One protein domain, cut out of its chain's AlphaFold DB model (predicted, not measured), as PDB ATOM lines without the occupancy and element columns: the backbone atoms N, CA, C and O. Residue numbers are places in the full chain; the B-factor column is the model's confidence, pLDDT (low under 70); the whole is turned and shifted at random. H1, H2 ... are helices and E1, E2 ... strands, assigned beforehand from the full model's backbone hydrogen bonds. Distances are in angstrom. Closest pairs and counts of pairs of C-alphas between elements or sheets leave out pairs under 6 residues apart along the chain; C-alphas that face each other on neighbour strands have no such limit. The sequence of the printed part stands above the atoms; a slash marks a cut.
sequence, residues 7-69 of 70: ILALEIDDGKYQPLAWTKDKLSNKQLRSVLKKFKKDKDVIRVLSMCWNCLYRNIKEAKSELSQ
ATOM      1  N   ILE A   7     201.116 195.411 185.626       83.81
ATOM      2  CA  ILE A   7     201.300 193.989 185.852       83.81
ATOM      3  C   ILE A   7     202.014 193.832 187.182       83.81
ATOM      4  O   ILE A   7     203.030 194.479 187.452       83.81
ATOM      5  N   LEU A   8     201.441 192.978 188.014       85.56
ATOM      6  CA  LEU A   8     202.086 192.434 189.184       85.56
ATOM      7  C   LEU A   8     203.010 191.307 188.723       85.56
ATOM      8  O   LEU A   8     202.538 190.342 188.123       85.56
ATOM      9  N   ALA A   9     204.296 191.423 189.027       85.06
ATOM     10  CA  ALA A   9     205.291 190.420 188.677       85.06
ATOM     11  C   ALA A   9     206.117 190.002 189.901       85.06
ATOM     12  O   ALA A   9     206.375 190.812 190.801       85.06
ATOM     13  N   LEU A  10     206.521 188.733 189.910       86.50
ATOM     14  CA  LEU A  10     207.540 188.175 190.792       86.50
ATOM     15  C   LEU A  10     208.876 188.237 190.069       86.50
ATOM     16  O   LEU A  10     208.970 187.792 188.934       86.50
ATOM     17  N   GLU A  11     209.913 188.755 190.707       83.88
ATOM     18  CA  GLU A  11     211.274 188.479 190.254       83.88
ATOM     19  C   GLU A  11     211.698 187.131 190.831       83.88
ATOM     20  O   GLU A  11     211.667 186.960 192.054       83.88
ATOM     21  N   ILE A  12     212.031 186.191 189.949       83.19
ATOM     22  CA  ILE A  12     212.362 184.803 190.308       83.19
ATOM     23  C   ILE A  12     213.866 184.501 190.228       83.19
ATOM     24  O   ILE A  12     214.356 183.540 190.805       83.19
ATOM     25  N   ASP A  13     214.605 185.316 189.481       77.62
ATOM     26  CA  ASP A  13     216.051 185.233 189.262       77.62
ATOM     27  C   ASP A  13     216.512 186.620 188.784       77.62
ATOM     28  O   ASP A  13     215.671 187.407 188.343       77.62
ATOM     29  N   ASP A  14     217.799 186.954 188.875       77.38
ATOM     30  CA  ASP A  14     218.305 188.309 188.595       77.38
ATOM     31  C   ASP A  14     217.873 188.796 187.194       77.38
ATOM     32  O   ASP A  14     218.315 188.288 186.160       77.38
ATOM     33  N   GLY A  15     216.928 189.743 187.154       71.50
ATOM     34  CA  GLY A  15     216.339 190.271 185.921       71.50
ATOM     35  C   GLY A  15     215.274 189.400 185.233       71.50
ATOM     36  O   GLY A  15     214.719 189.847 184.224       71.50
ATOM     37  N   LYS A  16     214.936 188.207 185.747       80.69
ATOM     38  CA  LYS A  16     213.821 187.379 185.247       80.69
ATOM     39  C   LYS A  16     212.560 187.604 186.067       80.69
ATOM     40  O   LYS A  16     212.528 187.386 187.279       80.69
ATOM     41  N   TYR A  17     211.491 187.960 185.368       82.38
ATOM     42  CA  TYR A  17     210.199 188.257 185.967       82.38
ATOM     43  C   TYR A  17     209.141 187.258 185.512       82.38
ATOM     44  O   TYR A  17     209.033 186.966 184.323       82.38
ATOM     45  N   GLN A  18     208.331 186.789 186.454       82.88
ATOM     46  CA  GLN A  18     207.138 186.002 186.200       82.88
ATOM     47  C   GLN A  18     205.889 186.862 186.450       82.88
ATOM     48  O   GLN A  18     205.709 187.377 187.561       82.88
ATOM     49  N   PRO A  19     205.023 187.049 185.444       83.62
ATOM     50  CA  PRO A  19     203.753 187.751 185.602       83.62
ATOM     51  C   PRO A  19     202.813 186.957 186.526       83.62
ATOM     52  O   PRO A  19     202.761 185.733 186.472       83.62
ATOM     53  N   LEU A  20     202.051 187.650 187.372       81.69
ATOM     54  CA  LEU A  20     201.049 187.025 188.248       81.69
ATOM     55  C   LEU A  20     199.632 187.485 187.941       81.69
ATOM     56  O   LEU A  20     198.697 186.698 187.921       81.69
ATOM     57  N   ALA A  21     199.456 188.796 187.813       79.31
ATOM     58  CA  ALA A  21     198.145 189.395 187.664       79.31
ATOM     59  C   ALA A  21     198.272 190.746 186.976       79.31
ATOM     60  O   ALA A  21     199.296 191.424 187.073       79.31
ATOM     61  N   TRP A  22     197.192 191.173 186.340       81.56
ATOM     62  CA  TRP A  22     197.050 192.531 185.843       81.56
ATOM     63  C   TRP A  22     196.096 193.318 186.729       81.56
ATOM     64  O   TRP A  22     195.159 192.788 187.324       81.56
ATOM     65  N   THR A  23     196.346 194.615 186.810       82.50
ATOM     66  CA  THR A  23     195.548 195.567 187.568       82.50
ATOM     67  C   THR A  23     195.491 196.881 186.805       82.50
ATOM     68  O   THR A  23     196.422 197.256 186.093       82.50
ATOM     69  N   LYS A  24     194.376 197.595 186.939       81.69
ATOM     70  CA  LYS A  24     194.235 198.952 186.392       81.69
ATOM     71  C   LYS A  24     194.915 199.996 187.274       81.69
ATOM     72  O   LYS A  24     195.245 201.075 186.804       81.69
ATOM     73  N   ASP A  25     195.167 199.646 188.531       83.19
ATOM     74  CA  ASP A  25     195.742 200.543 189.521       83.19
ATOM     75  C   ASP A  25     197.171 200.138 189.859       83.19
ATOM     76  O   ASP A  25     197.471 198.957 190.066       83.19
ATOM     77  N   LYS A  26     198.053 201.133 189.978       83.50
ATOM     78  CA  LYS A  26     199.407 200.920 190.486       83.50
ATOM     79  C   LYS A  26     199.338 200.615 191.976       83.50
ATOM     80  O   LYS A  26     198.894 201.443 192.770       83.50
ATOM     81  N   LEU A  27     199.833 199.448 192.367       83.38
ATOM     82  CA  LEU A  27     199.859 199.063 193.772       83.38
ATOM     83  C   LEU A  27     200.943 199.827 194.538       83.38
ATOM     84  O   LEU A  27     202.068 200.008 194.073       83.38
ATOM     85  N   SER A  28     200.605 200.233 195.759       87.31
ATOM     86  CA  SER A  28     201.559 200.814 196.704       87.31
ATOM     87  C   SER A  28     202.548 199.766 197.228       87.31
ATOM     88  O   SER A  28     202.239 198.576 197.318       87.31
ATOM     89  N   ASN A  29     203.711 200.212 197.712       85.25
ATOM     90  CA  ASN A  29     204.709 199.333 198.340       85.25
ATOM     91  C   ASN A  29     204.134 198.505 199.504       85.25
ATOM     92  O   ASN A  29     204.540 197.361 199.720       85.25
ATOM     93  N   LYS A  30     203.164 199.052 200.253       87.69
ATOM     94  CA  LYS A  30     202.489 198.336 201.347       87.69
ATOM     95  C   LYS A  30     201.637 197.177 200.820       87.69
ATOM     96  O   LYS A  30     201.678 196.090 201.394       87.69
ATOM     97  N   GLN A  31     200.908 197.391 199.723       86.69
ATOM     98  CA  GLN A  31     200.122 196.346 199.062       86.69
ATOM     99  C   GLN A  31     201.030 195.274 198.451       86.69
ATOM    100  O   GLN A  31     200.802 194.093 198.694       86.69
ATOM    101  N   LEU A  32     202.110 195.668 197.768       84.44
ATOM    102  CA  LEU A  32     203.080 194.730 197.185       84.44
ATOM    103  C   LEU A  32     203.707 193.812 198.242       84.44
ATOM    104  O   LEU A  32     203.771 192.601 198.049       84.44
ATOM    105  N   ARG A  33     204.077 194.350 199.414       83.62
ATOM    106  CA  ARG A  33     204.563 193.537 200.546       83.62
ATOM    107  C   ARG A  33     203.517 192.549 201.062       83.62
ATOM    108  O   ARG A  33     203.879 191.455 201.486       83.62
ATOM    109  N   SER A  34     202.238 192.928 201.060       85.19
ATOM    110  CA  SER A  34     201.145 192.028 201.447       85.19
ATOM    111  C   SER A  34     201.024 190.855 200.475       85.19
ATOM    112  O   SER A  34     200.859 189.713 200.899       85.19
ATOM    113  N   VAL A  35     201.181 191.123 199.177       81.25
ATOM    114  CA  VAL A  35     201.185 190.081 198.148       81.25
ATOM    115  C   VAL A  35     202.413 189.183 198.282       81.25
ATOM    116  O   VAL A  35     202.258 187.969 198.352       81.25
ATOM    117  N   LEU A  36     203.608 189.758 198.449       80.75
ATOM    118  CA  LEU A  36     204.853 189.010 198.665       80.75
ATOM    119  C   LEU A  36     204.758 188.036 199.849       80.75
ATOM    120  O   LEU A  36     205.283 186.932 199.776       80.75
ATOM    121  N   LYS A  37     204.045 188.391 200.930       82.38
ATOM    122  CA  LYS A  37     203.826 187.477 202.068       82.38
ATOM    123  C   LYS A  37     203.123 186.175 201.674       82.38
ATOM    124  O   LYS A  37     203.390 185.164 202.317       82.38
ATOM    125  N   LYS A  38     202.254 186.187 200.655       78.81
ATOM    126  CA  LYS A  38     201.568 184.980 200.161       78.81
ATOM    127  C   LYS A  38     202.528 184.025 199.450       78.81
ATOM    128  O   LYS A  38     202.374 182.820 199.587       78.81
ATOM    129  N   PHE A  39     203.537 184.574 198.779       75.19
ATOM    130  CA  PHE A  39     204.526 183.832 197.989       75.19
ATOM    131  C   PHE A  39     205.851 183.606 198.730       75.19
ATOM    132  O   PHE A  39     206.758 182.975 198.215       75.19
ATOM    133  N   LYS A  40     205.975 184.068 199.980       67.38
ATOM    134  CA  LYS A  40     207.224 184.015 200.763       67.38
ATOM    135  C   LYS A  40     207.713 182.593 201.093       67.38
ATOM    136  O   LYS A  40     208.796 182.442 201.647       67.38
ATOM    137  N   LYS A  41     206.886 181.570 200.854       70.50
ATOM    138  CA  LYS A  41     207.270 180.159 201.008       70.50
ATOM    139  C   LYS A  41     207.962 179.600 199.760       70.50
ATOM    140  O   LYS A  41     208.656 178.597 199.898       70.50
ATOM    141  N   ASP A  42     207.812 180.247 198.606       68.81
ATOM    142  CA  ASP A  42     208.561 179.904 197.402       68.81
ATOM    143  C   ASP A  42     209.978 180.455 197.530       68.81
ATOM    144  O   ASP A  42     210.185 181.665 197.648       68.81
ATOM    145  N   LYS A  43     210.958 179.548 197.549       64.38
ATOM    146  CA  LYS A  43     212.382 179.888 197.699       64.38
ATOM    147  C   LYS A  43     212.920 180.726 196.539       64.38
ATOM    148  O   LYS A  43     213.945 181.378 196.707       64.38
ATOM    149  N   ASP A  44     212.206 180.729 195.422       69.00
ATOM    150  CA  ASP A  44     212.634 181.361 194.183       69.00
ATOM    151  C   ASP A  44     212.165 182.818 194.084       69.00
ATOM    152  O   ASP A  44     212.606 183.548 193.214       69.00
ATOM    153  N   VAL A  45     211.298 183.303 194.983       73.50
ATOM    154  CA  VAL A  45     210.768 184.672 194.889       73.50
ATOM    155  C   VAL A  45     211.692 185.680 195.573       73.50
ATOM    156  O   VAL A  45     211.749 185.769 196.802       73.50
ATOM    157  N   ILE A  46     212.340 186.522 194.767       79.25
ATOM    158  CA  ILE A  46     213.243 187.593 195.210       79.25
ATOM    159  C   ILE A  46     212.443 188.827 195.655       79.25
ATOM    160  O   ILE A  46     212.609 189.331 196.770       79.25
ATOM    161  N   ARG A  47     211.541 189.330 194.801       80.88
ATOM    162  CA  ARG A  47     210.679 190.490 195.102       80.88
ATOM    163  C   ARG A  47     209.378 190.479 194.307       80.88
ATOM    164  O   ARG A  47     209.266 189.839 193.271       80.88
ATOM    165  N   VAL A  48     208.405 191.257 194.786       84.62
ATOM    166  CA  VAL A  48     207.149 191.563 194.084       84.62
ATOM    167  C   VAL A  48     207.143 193.032 193.691       84.62
ATOM    168  O   VAL A  48     207.451 193.901 194.511       84.62
ATOM    169  N   LEU A  49     206.736 193.315 192.459       85.12
ATOM    170  CA  LEU A  49     206.690 194.664 191.907       85.12
ATOM    171  C   LEU A  49     205.486 194.866 190.980       85.12
ATOM    172  O   LEU A  49     204.894 193.914 190.482       85.12
ATOM    173  N   SER A  50     205.125 196.133 190.777       86.88
ATOM    174  CA  SER A  50     204.070 196.567 189.859       86.88
ATOM    175  C   SER A  50     204.711 197.412 188.764       86.88
ATOM    176  O   SER A  50     205.246 198.483 189.061       86.88
ATOM    177  N   MET A  51     204.642 196.966 187.513       83.38
ATOM    178  CA  MET A  51     205.243 197.663 186.369       83.38
ATOM    179  C   MET A  51     204.278 197.780 185.190       83.38
ATOM    180  O   MET A  51     203.292 197.055 185.115       83.38
ATOM    181  N   CYS A  52     204.523 198.735 184.291       81.19
ATOM    182  CA  CYS A  52     203.705 198.890 183.090       81.19
ATOM    183  C   CYS A  52     203.894 197.685 182.161       81.19
ATOM    184  O   CYS A  52     205.010 197.202 181.986       81.19
ATOM    185  N   TRP A  53     202.815 197.251 181.511       78.69
ATOM    186  CA  TRP A  53     202.828 196.120 180.573       78.69
ATOM    187  C   TRP A  53     203.896 196.207 179.461       78.69
ATOM    188  O   TRP A  53     204.506 195.190 179.147       78.69
ATOM    189  N   ASN A  54     204.206 197.410 178.956       73.25
ATOM    190  CA  ASN A  54     205.228 197.690 177.934       73.25
ATOM    191  C   ASN A  54     206.640 197.245 178.347       73.25
ATOM    192  O   ASN A  54     207.519 197.140 177.500       73.25
ATOM    193  N   CYS A  55     206.891 197.085 179.651       73.88
ATOM    194  CA  CYS A  55     208.204 196.715 180.173       73.88
ATOM    195  C   CYS A  55     208.455 195.203 180.123       73.88
ATOM    196  O   CYS A  55     209.610 194.797 180.091       73.88
ATOM    197  N   LEU A  56     207.395 194.391 180.145       73.69
ATOM    198  CA  LEU A  56     207.484 192.924 180.148       73.69
ATOM    199  C   LEU A  56     207.133 192.327 178.789       73.69
ATOM    200  O   LEU A  56     207.709 191.325 178.386       73.69
ATOM    201  N   TYR A  57     206.202 192.964 178.084       72.88
ATOM    202  CA  TYR A  57     205.617 192.448 176.858       72.88
ATOM    203  C   TYR A  57     205.809 193.424 175.718       72.88
ATOM    204  O   TYR A  57     205.709 194.641 175.896       72.88
ATOM    205  N   ARG A  58     206.002 192.889 174.510       76.00
ATOM    206  CA  ARG A  58     206.080 193.725 173.306       76.00
ATOM    207  C   ARG A  58     204.724 194.317 172.959       76.00
ATOM    208  O   ARG A  58     204.652 195.386 172.358       76.00
ATOM    209  N   ASN A  59     203.646 193.603 173.281       78.00
ATOM    210  CA  ASN A  59     202.289 194.049 173.011       78.00
ATOM    211  C   ASN A  59     201.263 193.476 174.003       78.00
ATOM    212  O   ASN A  59     201.502 192.523 174.737       78.00
ATOM    213  N   ILE A  60     200.065 194.057 173.967       74.81
ATOM    214  CA  ILE A  60     198.943 193.725 174.855       74.81
ATOM    215  C   ILE A  60     198.435 192.290 174.651       74.81
ATOM    216  O   ILE A  60     197.938 191.673 175.594       74.81
ATOM    217  N   LYS A  61     198.502 191.763 173.419       79.81
ATOM    218  CA  LYS A  61     197.991 190.418 173.106       79.81
ATOM    219  C   LYS A  61     198.834 189.345 173.790       79.81
ATOM    220  O   LYS A  61     198.262 188.427 174.365       79.81
ATOM    221  N   GLU A  62     200.153 189.504 173.760       77.56
ATOM    222  CA  GLU A  62     201.123 188.631 174.428       77.56
ATOM    223  C   GLU A  62     200.855 188.577 175.938       77.56
ATOM    224  O   GLU A  62     200.598 187.505 176.483       77.56
ATOM    225  N   ALA A  63     200.744 189.749 176.575       73.38
ATOM    226  CA  ALA A  63     200.437 189.860 177.999       73.38
ATOM    227  C   ALA A  63     199.118 189.169 178.380       73.38
ATOM    228  O   ALA A  63     199.050 188.440 179.365       73.38
ATOM    229  N   LYS A  64     198.051 189.398 177.598       74.94
ATOM    230  CA  LYS A  64     196.743 188.773 177.847       74.94
ATOM    231  C   LYS A  64     196.799 187.258 177.711       74.94
ATOM    232  O   LYS A  64     196.151 186.590 178.503       74.94
ATOM    233  N   SER A  65     197.540 186.748 176.728       78.00
ATOM    234  CA  SER A  65     197.674 185.312 176.488       78.00
ATOM    235  C   SER A  65     198.365 184.601 177.647       78.00
ATOM    236  O   SER A  65     197.927 183.522 178.024       78.00
ATOM    237  N   GLU A  66     199.423 185.183 178.212       70.81
ATOM    238  CA  GLU A  66     200.119 184.581 179.353       70.81
ATOM    239  C   GLU A  66     199.328 184.722 180.655       70.81
ATOM    240  O   GLU A  66     199.140 183.748 181.374       70.81
ATOM    241  N   LEU A  67     198.807 185.915 180.950       67.88
ATOM    242  CA  LEU A  67     198.085 186.168 182.198       67.88
ATOM    243  C   LEU A  67     196.745 185.440 182.289       67.88
ATOM    244  O   LEU A  67     196.267 185.212 183.390       67.88
ATOM    245  N   SER A  68     196.103 185.118 181.164       63.78
ATOM    246  CA  SER A  68     194.856 184.347 181.186       63.78
ATOM    247  C   SER A  68     195.066 182.861 181.478       63.78
ATOM    248  O   SER A  68     194.087 182.149 181.673       63.78
ATOM    249  N   GLN A  69     196.311 182.378 181.413       56.59
ATOM    250  CA  GLN A  69     196.654 180.969 181.618       56.59
ATOM    251  C   GLN A  69     196.983 180.629 183.083       56.59
ATOM    252  O   GLN A  69     197.103 179.446 183.396       56.59
TER     253      GLN A  69
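What this domain is: This is residues 7 to 69 of the 70 residues of an uncharacterized protein of Hyphomicrobiales bacterium (UniProt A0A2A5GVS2). A small, strongly twisted sheet of three strands makes the middle, with a helix over each of its faces: H1 covers E3 on one face, and H2 lies over E2 and E1 on the opposite face, so the sheet stands between two helices that are far from each other. The sheet begins with the hairpin of E1 and E2, and E3 comes in on the other side of E1 after the chain has passed through H1. The printed part has 63 residues, with three named strands and two named helices in the order E1, E2, H1, E3, H2, and its class is mixed, helices and strands. The sheet runs E2, E1, E3 from edge to edge, antiparallel throughout. The whole is compact, with a radius of gyration of the C-alphas of 11.5 A, and rounded, spanning 31 by 23 by 20 A.

Where its parts are: Begin with the sheet and find C-alpha 7 at (201.300, 193.989, 185.852); from there E1, residues 7 to 13, runs 17.5 A to C-alpha 13 at (216.051, 185.233, 189.262). Next look at E2, residues 16 to 23, the longest strand, 20.2 A from first to last C-alpha; it bends by 63 degrees at residue 20. E3, residues 47 to 52, measures 16.2 A. For the longest helix, go to C-alpha 29 at (204.709, 199.333, 198.340), where H1, residues 29 to 39, sets out and covers 15.5 A. H2, residues 60 to 67, covers 10.6 A and ends at C-alpha 67, printed at (198.085, 186.168, 182.198).

How they stand to each other: Start at E1, the inner strand. E1 and E2 form a hairpin, antiparallel at 162 degrees; look for N 10 and O 18, 2.8 A apart, and N 18 and O 10, also 2.8 A, both within hydrogen-bond range. On the other side of E1, E3 is antiparallel at 136 degrees; there N 9 and O 49 are 2.9 A apart and N 49 and O 9 are 3.0 A apart, within hydrogen-bond range. E2 and E3 are the edge strands. Move outward to H1, which is on the sheet at a height over the sheet of 7.9 A and lies over E3. On the local plane its line and that of E3 stand at 58 degrees, slantwise to the strands, but only just. H1 and E3 touch, the closest C-alphas being those of Leu 36 and Val 48, 5.7 A apart. E1 and H1 are near each other, with 6 pairs of C-alphas within 10 A. E2, H1 and E3 form a split strand-helix-strand unit, two strands that run the same way with a helix between them in the chain and E1 between them in the sheet; its crossover is right-handed. On the opposite face, H2 is on the sheet at a height over the sheet of 9.7 A, over E2 and E1, though its local plane is only just fixed, by 6 C-alphas of the sheet. On the local plane its line and that of E1 stand at 65 degrees, across the strands. H2 and E2 touch, and their closest C-alphas are those of Ala 21 and Leu 67, 6.3 A apart. H1 and H2 are apart. In H2 every O i to N i+4 pair is within hydrogen-bond range, and in H1 5 of 7 are.

The domain as a whole: The two C-alphas farthest apart are those of Lys 41 and Asn 59, 31.6 A. The printed part has no cut. The links E1 to E2 and E2 to H1 are tight, H1 to E3 and E3 to H2 are short, and no link is long. The mean pLDDT of the printed part is 78.7; look for values under 70 at residue 40, residues 42 to 44 and residues 67 to 69.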